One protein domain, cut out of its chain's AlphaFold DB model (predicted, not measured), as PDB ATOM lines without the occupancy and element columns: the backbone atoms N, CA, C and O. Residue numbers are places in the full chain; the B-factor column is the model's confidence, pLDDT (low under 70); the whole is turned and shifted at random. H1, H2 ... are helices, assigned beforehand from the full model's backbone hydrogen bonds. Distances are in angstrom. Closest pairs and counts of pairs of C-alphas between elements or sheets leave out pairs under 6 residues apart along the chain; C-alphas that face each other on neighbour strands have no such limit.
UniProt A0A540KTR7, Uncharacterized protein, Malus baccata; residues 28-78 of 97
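AT A GLANCE: This is residues 28 to 78 of the 97 residues of an uncharacterized protein of Malus baccata (UniProt A0A540KTR7). Two short helices, H1 and H3, cross nearly at a right angle, and the longest helix, H2, stands to one side of this pair, joined to each by a tight link. After H3 a tail, residues 70 to 78, ends the printed part. The printed part has 51 residues with three named helices, in the order H1, H2, H3, and no named strand: all helix. It is compact, with a radius of gyration of the C-alphas of 10.2 A, and spans 28 by 23 by 15 A.

IN THESE COORDINATES: H1, residues 31 to 39, begins at C-alpha 31 (90.954, 134.506, 70.933) and is 12.0 A long. H2, residues 43 to 55, is 18.6 A long. H3, residues 60 to 69, is 14.4 A long and ends at C-alpha 69 (98.110, 127.806, 62.737).

HOW THE PARTS SIT: H1 and H3 touch, about perpendicular at 83 degrees; their closest C-alphas, of Cys 38 and Cys 64, are 5.3 A apart. H2, with residues 49 to 53 alone, only just touches H3, with 3 pairs of C-alphas within 8 A, the closest being Ala 53 and Leu 60 at 6.0 A. H1 and H2 are close but not clearly touching, 6.5 A between the C-alphas of Leu 37 and Ile 46. In H1, H2 and H3 every O i to N i+4 pair is within hydrogen-bond range.

THE WHOLE: The farthest C-alphas, of Asn 44 and Glu 76, are 29.0 A apart. The printed part has no cut and no long link between helices. Residues 71 to 78 have pLDDT under 70.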
ATOM      1  N   LEU A  28      85.610 140.170  68.122       86.50
ATOM      2  CA  LEU A  28      86.416 139.743  66.970       86.50
ATOM      3  C   LEU A  28      87.906 139.592  67.306       86.50
ATOM      4  O   LEU A  28      88.656 138.939  66.574       86.50
ATOM      5  N   PHE A  29      88.350 140.201  68.403       84.88
ATOM      6  CA  PHE A  29      89.724 140.172  68.887       84.88
ATOM      7  C   PHE A  29      89.897 139.285  70.121       84.88
ATOM      8  O   PHE A  29      91.032 139.056  70.537       84.88
ATOM      9  N   ASP A  30      88.818 138.702  70.656       84.50
ATOM     10  CA  ASP A  30      88.916 137.704  71.719       84.50
ATOM     11  C   ASP A  30      89.312 136.335  71.121       84.50
ATOM     12  O   ASP A  30      88.534 135.718  70.382       84.50
ATOM     13  N   PRO A  31      90.501 135.794  71.454       80.44
ATOM     14  CA  PRO A  31      90.954 134.506  70.933       80.44
ATOM     15  C   PRO A  31      90.054 133.334  71.346       80.44
ATOM     16  O   PRO A  31      90.038 132.308  70.661       80.44
ATOM     17  N   ARG A  32      89.294 133.447  72.444       82.00
ATOM     18  CA  ARG A  32      88.314 132.427  72.853       82.00
ATOM     19  C   ARG A  32      87.118 132.421  71.911       82.00
ATOM     20  O   ARG A  32      86.713 131.346  71.477       82.00
ATOM     21  N   VAL A  33      86.608 133.602  71.568       84.19
ATOM     22  CA  VAL A  33      85.487 133.768  70.633       84.19
ATOM     23  C   VAL A  33      85.906 133.308  69.239       84.19
ATOM     24  O   VAL A  33      85.258 132.434  68.668       84.19
ATOM     25  N   LEU A  34      87.058 133.776  68.740       85.25
ATOM     26  CA  LEU A  34      87.602 133.327  67.454       85.25
ATOM     27  C   LEU A  34      87.816 131.815  67.413       85.25
ATOM     28  O   LEU A  34      87.461 131.175  66.431       85.25
ATOM     29  N   LYS A  35      88.357 131.210  68.478       85.38
ATOM     30  CA  LYS A  35      88.491 129.751  68.545       85.38
ATOM     31  C   LYS A  35      87.133 129.089  68.306       85.38
ATOM     32  O   LYS A  35      87.003 128.282  67.394       85.38
ATOM     33  N   MET A  36      86.117 129.450  69.075       84.62
ATOM     34  CA  MET A  36      84.809 128.812  68.951       84.62
ATOM     35  C   MET A  36      84.191 129.010  67.553       84.62
ATOM     36  O   MET A  36      83.775 128.033  66.931       84.62
ATOM     37  N   LEU A  37      84.233 130.233  67.011       84.12
ATOM     38  CA  LEU A  37      83.689 130.578  65.689       84.12
ATOM     39  C   LEU A  37      84.401 129.886  64.519       84.12
ATOM     40  O   LEU A  37      83.776 129.559  63.514       84.12
ATOM     41  N   CYS A  38      85.713 129.674  64.623       85.50
ATOM     42  CA  CYS A  38      86.509 129.104  63.537       85.50
ATOM     43  C   CYS A  38      86.497 127.566  63.522       85.50
ATOM     44  O   CYS A  38      86.849 126.965  62.505       85.50
ATOM     45  N   TYR A  39      86.119 126.922  64.634       83.88
ATOM     46  CA  TYR A  39      86.067 125.459  64.754       83.88
ATOM     47  C   TYR A  39      84.645 124.886  64.700       83.88
ATOM     48  O   TYR A  39      84.476 123.752  64.246       83.88
ATOM     49  N   HIS A  40      83.628 125.638  65.123       82.44
ATOM     50  CA  HIS A  40      82.236 125.186  65.135       82.44
ATOM     51  C   HIS A  40      81.426 125.880  64.047       82.44
ATOM     52  O   HIS A  40      81.618 127.057  63.773       82.44
ATOM     53  N   ARG A  41      80.521 125.139  63.396       78.69
ATOM     54  CA  ARG A  41      79.780 125.624  62.229       78.69
ATOM     55  C   ARG A  41      78.328 125.925  62.605       78.69
ATOM     56  O   ARG A  41      77.486 125.043  62.502       78.69
ATOM     57  N   CYS A  42      78.066 127.163  63.024       89.50
ATOM     58  CA  CYS A  42      76.718 127.696  63.252       89.50
ATOM     59  C   CYS A  42      76.425 128.761  62.180       89.50
ATOM     60  O   CYS A  42      76.994 129.854  62.265       89.50
ATOM     61  N   PRO A  43      75.640 128.444  61.131       83.56
ATOM     62  CA  PRO A  43      75.505 129.269  59.929       83.56
ATOM     63  C   PRO A  43      75.218 130.753  60.194       83.56
ATOM     64  O   PRO A  43      75.961 131.605  59.711       83.56
ATOM     65  N   ASN A  44      74.207 131.063  61.007       86.25
ATOM     66  CA  ASN A  44      73.734 132.440  61.209       86.25
ATOM     67  C   ASN A  44      74.619 133.208  62.193       86.25
ATOM     68  O   ASN A  44      74.794 134.418  62.078       86.25
ATOM     69  N   ILE A  45      75.221 132.498  63.150       87.88
ATOM     70  CA  ILE A  45      76.228 133.061  64.053       87.88
ATOM     71  C   ILE A  45      77.478 133.463  63.264       87.88
ATOM     72  O   ILE A  45      77.977 134.575  63.422       87.88
ATOM     73  N   ILE A  46      77.985 132.576  62.404       87.44
ATOM     74  CA  ILE A  46      79.179 132.856  61.602       87.44
ATOM     75  C   ILE A  46      78.916 134.020  60.653       87.44
ATOM     76  O   ILE A  46      79.763 134.901  60.532       87.44
ATOM     77  N   GLU A  47      77.750 134.047  60.007       88.62
ATOM     78  CA  GLU A  47      77.362 135.144  59.120       88.62
ATOM     79  C   GLU A  47      77.314 136.490  59.856       88.62
ATOM     80  O   GLU A  47      77.857 137.481  59.367       88.62
ATOM     81  N   LEU A  48      76.753 136.525  61.068       88.81
ATOM     82  CA  LEU A  48      76.730 137.730  61.895       88.81
ATOM     83  C   LEU A  48      78.144 138.251  62.196       88.81
ATOM     84  O   LEU A  48      78.420 139.435  62.003       88.81
ATOM     85  N   TYR A  49      79.053 137.371  62.625       89.75
ATOM     86  CA  TYR A  49      80.446 137.739  62.901       89.75
ATOM     87  C   TYR A  49      81.218 138.119  61.638       89.75
ATOM     88  O   TYR A  49      82.096 138.977  61.696       89.75
ATOM     89  N   PHE A  50      80.889 137.521  60.492       89.88
ATOM     90  CA  PHE A  50      81.467 137.901  59.208       89.88
ATOM     91  C   PHE A  50      81.071 139.333  58.833       89.88
ATOM     92  O   PHE A  50      81.940 140.145  58.530       89.88
ATOM     93  N   ASN A  51      79.784 139.667  58.930       90.75
ATOM     94  CA  ASN A  51      79.289 141.015  58.644       90.75
ATOM     95  C   ASN A  51      79.859 142.054  59.619       90.75
ATOM     96  O   ASN A  51      80.247 143.144  59.203       90.75
ATOM     97  N   MET A  52      79.974 141.701  60.901       90.38
ATOM     98  CA  MET A  52      80.619 142.554  61.897       90.38
ATOM     99  C   MET A  52      82.095 142.786  61.562       90.38
ATOM    100  O   MET A  52      82.547 143.925  61.567       90.38
ATOM    101  N   ALA A  53      82.829 141.731  61.193       91.62
ATOM    102  CA  ALA A  53      84.228 141.843  60.793       91.62
ATOM    103  C   ALA A  53      84.401 142.768  59.581       91.62
ATOM    104  O   ALA A  53      85.295 143.606  59.588       91.62
ATOM    105  N   VAL A  54      83.510 142.679  58.586       90.81
ATOM    106  CA  VAL A  54      83.504 143.594  57.434       90.81
ATOM    107  C   VAL A  54      83.312 145.048  57.878       90.81
ATOM    108  O   VAL A  54      84.022 145.920  57.383       90.81
ATOM    109  N   GLY A  55      82.408 145.308  58.828       90.12
ATOM    110  CA  GLY A  55      82.200 146.644  59.398       90.12
ATOM    111  C   GLY A  55      83.430 147.203  60.124       90.12
ATOM    112  O   GLY A  55      83.695 148.397  60.045       90.12
ATOM    113  N   GLU A  56      84.216 146.330  60.752       88.75
ATOM    114  CA  GLU A  56      85.465 146.674  61.449       88.75
ATOM    115  C   GLU A  56      86.705 146.668  60.531       88.75
ATOM    116  O   GLU A  56      87.831 146.847  60.994       88.75
ATOM    117  N   GLY A  57      86.540 146.414  59.226       88.50
ATOM    118  CA  GLY A  57      87.659 146.297  58.283       88.50
ATOM    119  C   GLY A  57      88.535 145.052  58.493       88.50
ATOM    120  O   GLY A  57      89.669 144.993  58.014       88.50
ATOM    121  N   VAL A  58      88.027 144.038  59.194       88.25
ATOM    122  CA  VAL A  58      88.718 142.781  59.502       88.25
ATOM    123  C   VAL A  58      88.276 141.677  58.542       88.25
ATOM    124  O   VAL A  58      87.091 141.423  58.344       88.25
ATOM    125  N   PHE A  59      89.235 140.923  58.002       88.81
ATOM    126  CA  PHE A  59      88.931 139.720  57.227       88.81
ATOM    127  C   PHE A  59      88.912 138.476  58.129       88.81
ATOM    128  O   PHE A  59      89.954 137.912  58.477       88.81
ATOM    129  N   LEU A  60      87.710 138.039  58.519       87.62
ATOM    130  CA  LEU A  60      87.511 136.940  59.473       87.62
ATOM    131  C   LEU A  60      88.178 135.606  59.060       87.62
ATOM    132  O   LEU A  60      88.799 134.980  59.921       87.62
ATOM    133  N   PRO A  61      88.155 135.168  57.779       87.44
ATOM    134  CA  PRO A  61      88.823 133.928  57.372       87.44
ATOM    135  C   PRO A  61      90.332 133.922  57.648       87.44
ATOM    136  O   PRO A  61      90.863 132.919  58.119       87.44
ATOM    137  N   TYR A  62      91.009 135.055  57.442       85.50
ATOM    138  CA  TYR A  62      92.435 135.198  57.752       85.50
ATOM    139  C   TYR A  62      92.711 135.085  59.254       85.50
ATOM    140  O   TYR A  62      93.670 134.441  59.679       85.50
ATOM    141  N   ARG A  63      91.829 135.649  60.084       84.38
ATOM    142  CA  ARG A  63      91.918 135.517  61.544       84.38
ATOM    143  C   ARG A  63      91.704 134.074  61.991       84.38
ATOM    144  O   ARG A  63      92.446 133.595  62.845       84.38
ATOM    145  N   CYS A  64      90.770 133.357  61.371       86.94
ATOM    146  CA  CYS A  64      90.579 131.932  61.623       86.94
ATOM    147  C   CYS A  64      91.795 131.083  61.242       86.94
ATOM    148  O   CYS A  64      92.177 130.179  61.987       86.94
ATOM    149  N   GLU A  65      92.439 131.384  60.117       86.56
ATOM    150  CA  GLU A  65      93.658 130.700  59.690       86.56
ATOM    151  C   GLU A  65      94.818 130.924  60.672       86.56
ATOM    152  O   GLU A  65      95.500 129.971  61.069       86.56
ATOM    153  N   LYS A  66      95.005 132.161  61.148       84.69
ATOM    154  CA  LYS A  66      96.013 132.478  62.172       84.69
ATOM    155  C   LYS A  66      95.727 131.807  63.506       84.69
ATOM    156  O   LYS A  66      96.633 131.225  64.100       84.69
ATOM    157  N   GLN A  67      94.470 131.811  63.937       82.94
ATOM    158  CA  GLN A  67      94.055 131.136  65.163       82.94
ATOM    159  C   GLN A  67      94.296 129.619  65.098       82.94
ATOM    160  O   GLN A  67      94.599 128.993  66.116       82.94
ATOM    161  N   ARG A  68      94.176 129.018  63.908       80.81
ATOM    162  CA  ARG A  68      94.408 127.585  63.690       80.81
ATOM    163  C   ARG A  68      95.882 127.214  63.588       80.81
ATOM    164  O   ARG A  68      96.267 126.150  64.061       80.81
ATOM    165  N   SER A  69      96.687 128.067  62.962       81.00
ATOM    166  CA  SER A  69      98.110 127.806  62.737       81.00
ATOM    167  C   SER A  69      98.982 128.168  63.940       81.00
ATOM    168  O   SER A  69      99.878 127.396  64.265       81.00
ATOM    169  N   ASN A  70      98.737 129.303  64.609       71.94
ATOM    170  CA  ASN A  70      99.549 129.801  65.728       71.94
ATOM    171  C   ASN A  70      98.734 130.701  66.687       71.94
ATOM    172  O   ASN A  70      98.850 131.930  66.635       71.94
ATOM    173  N   PRO A  71      97.962 130.125  67.628       66.81
ATOM    174  CA  PRO A  71      97.095 130.892  68.528       66.81
ATOM    175  C   PRO A  71      97.858 131.852  69.457       66.81
ATOM    176  O   PRO A  71      97.320 132.889  69.829       66.81
ATOM    177  N   HIS A  72      99.119 131.556  69.800       63.19
ATOM    178  CA  HIS A  72      99.957 132.448  70.615       63.19
ATOM    179  C   HIS A  72     100.382 133.725  69.869       63.19
ATOM    180  O   HIS A  72     100.477 134.781  70.484       63.19
ATOM    181  N   ARG A  73     100.582 133.650  68.545       60.09
ATOM    182  CA  ARG A  73     101.017 134.784  67.710       60.09
ATOM    183  C   ARG A  73      99.848 135.633  67.208       60.09
ATOM    184  O   ARG A  73     100.018 136.811  66.926       60.09
ATOM    185  N   ALA A  74      98.646 135.053  67.156       58.84
ATOM    186  CA  ALA A  74      97.413 135.771  66.833       58.84
ATOM    187  C   ALA A  74      97.101 136.902  67.836       58.84
ATOM    188  O   ALA A  74      96.416 137.856  67.480       58.84
ATOM    189  N   MET A  75      97.622 136.807  69.066       55.50
ATOM    190  CA  MET A  75      97.433 137.807  70.120       55.50
ATOM    191  C   MET A  75      98.421 138.987  70.020       55.50
ATOM    192  O   MET A  75      98.083 140.094  70.428       55.50
ATOM    193  N   GLU A  76      99.612 138.785  69.441       53.91
ATOM    194  CA  GLU A  76     100.622 139.846  69.252       53.91
ATOM    195  C   GLU A  76     100.221 140.840  68.149       53.91
ATOM    196  O   GLU A  76     100.520 142.028  68.232       53.91
ATOM    197  N   GLU A  77      99.464 140.381  67.152       56.16
ATOM    198  CA  GLU A  77      98.954 141.213  66.053       56.16
ATOM    199  C   GLU A  77      97.670 141.986  66.395       56.16
ATOM    200  O   GLU A  77      97.105 142.665  65.538       56.16
ATOM    201  N   ILE A  78      97.201 141.916  67.648       55.38
ATOM    202  CA  ILE A  78      96.114 142.776  68.148       55.38
ATOM    203  C   ILE A  78      96.598 144.239  68.260       55.38
ATOM    204  O   ILE A  78      95.793 145.165  68.327       55.38
TER     205      ILE A  78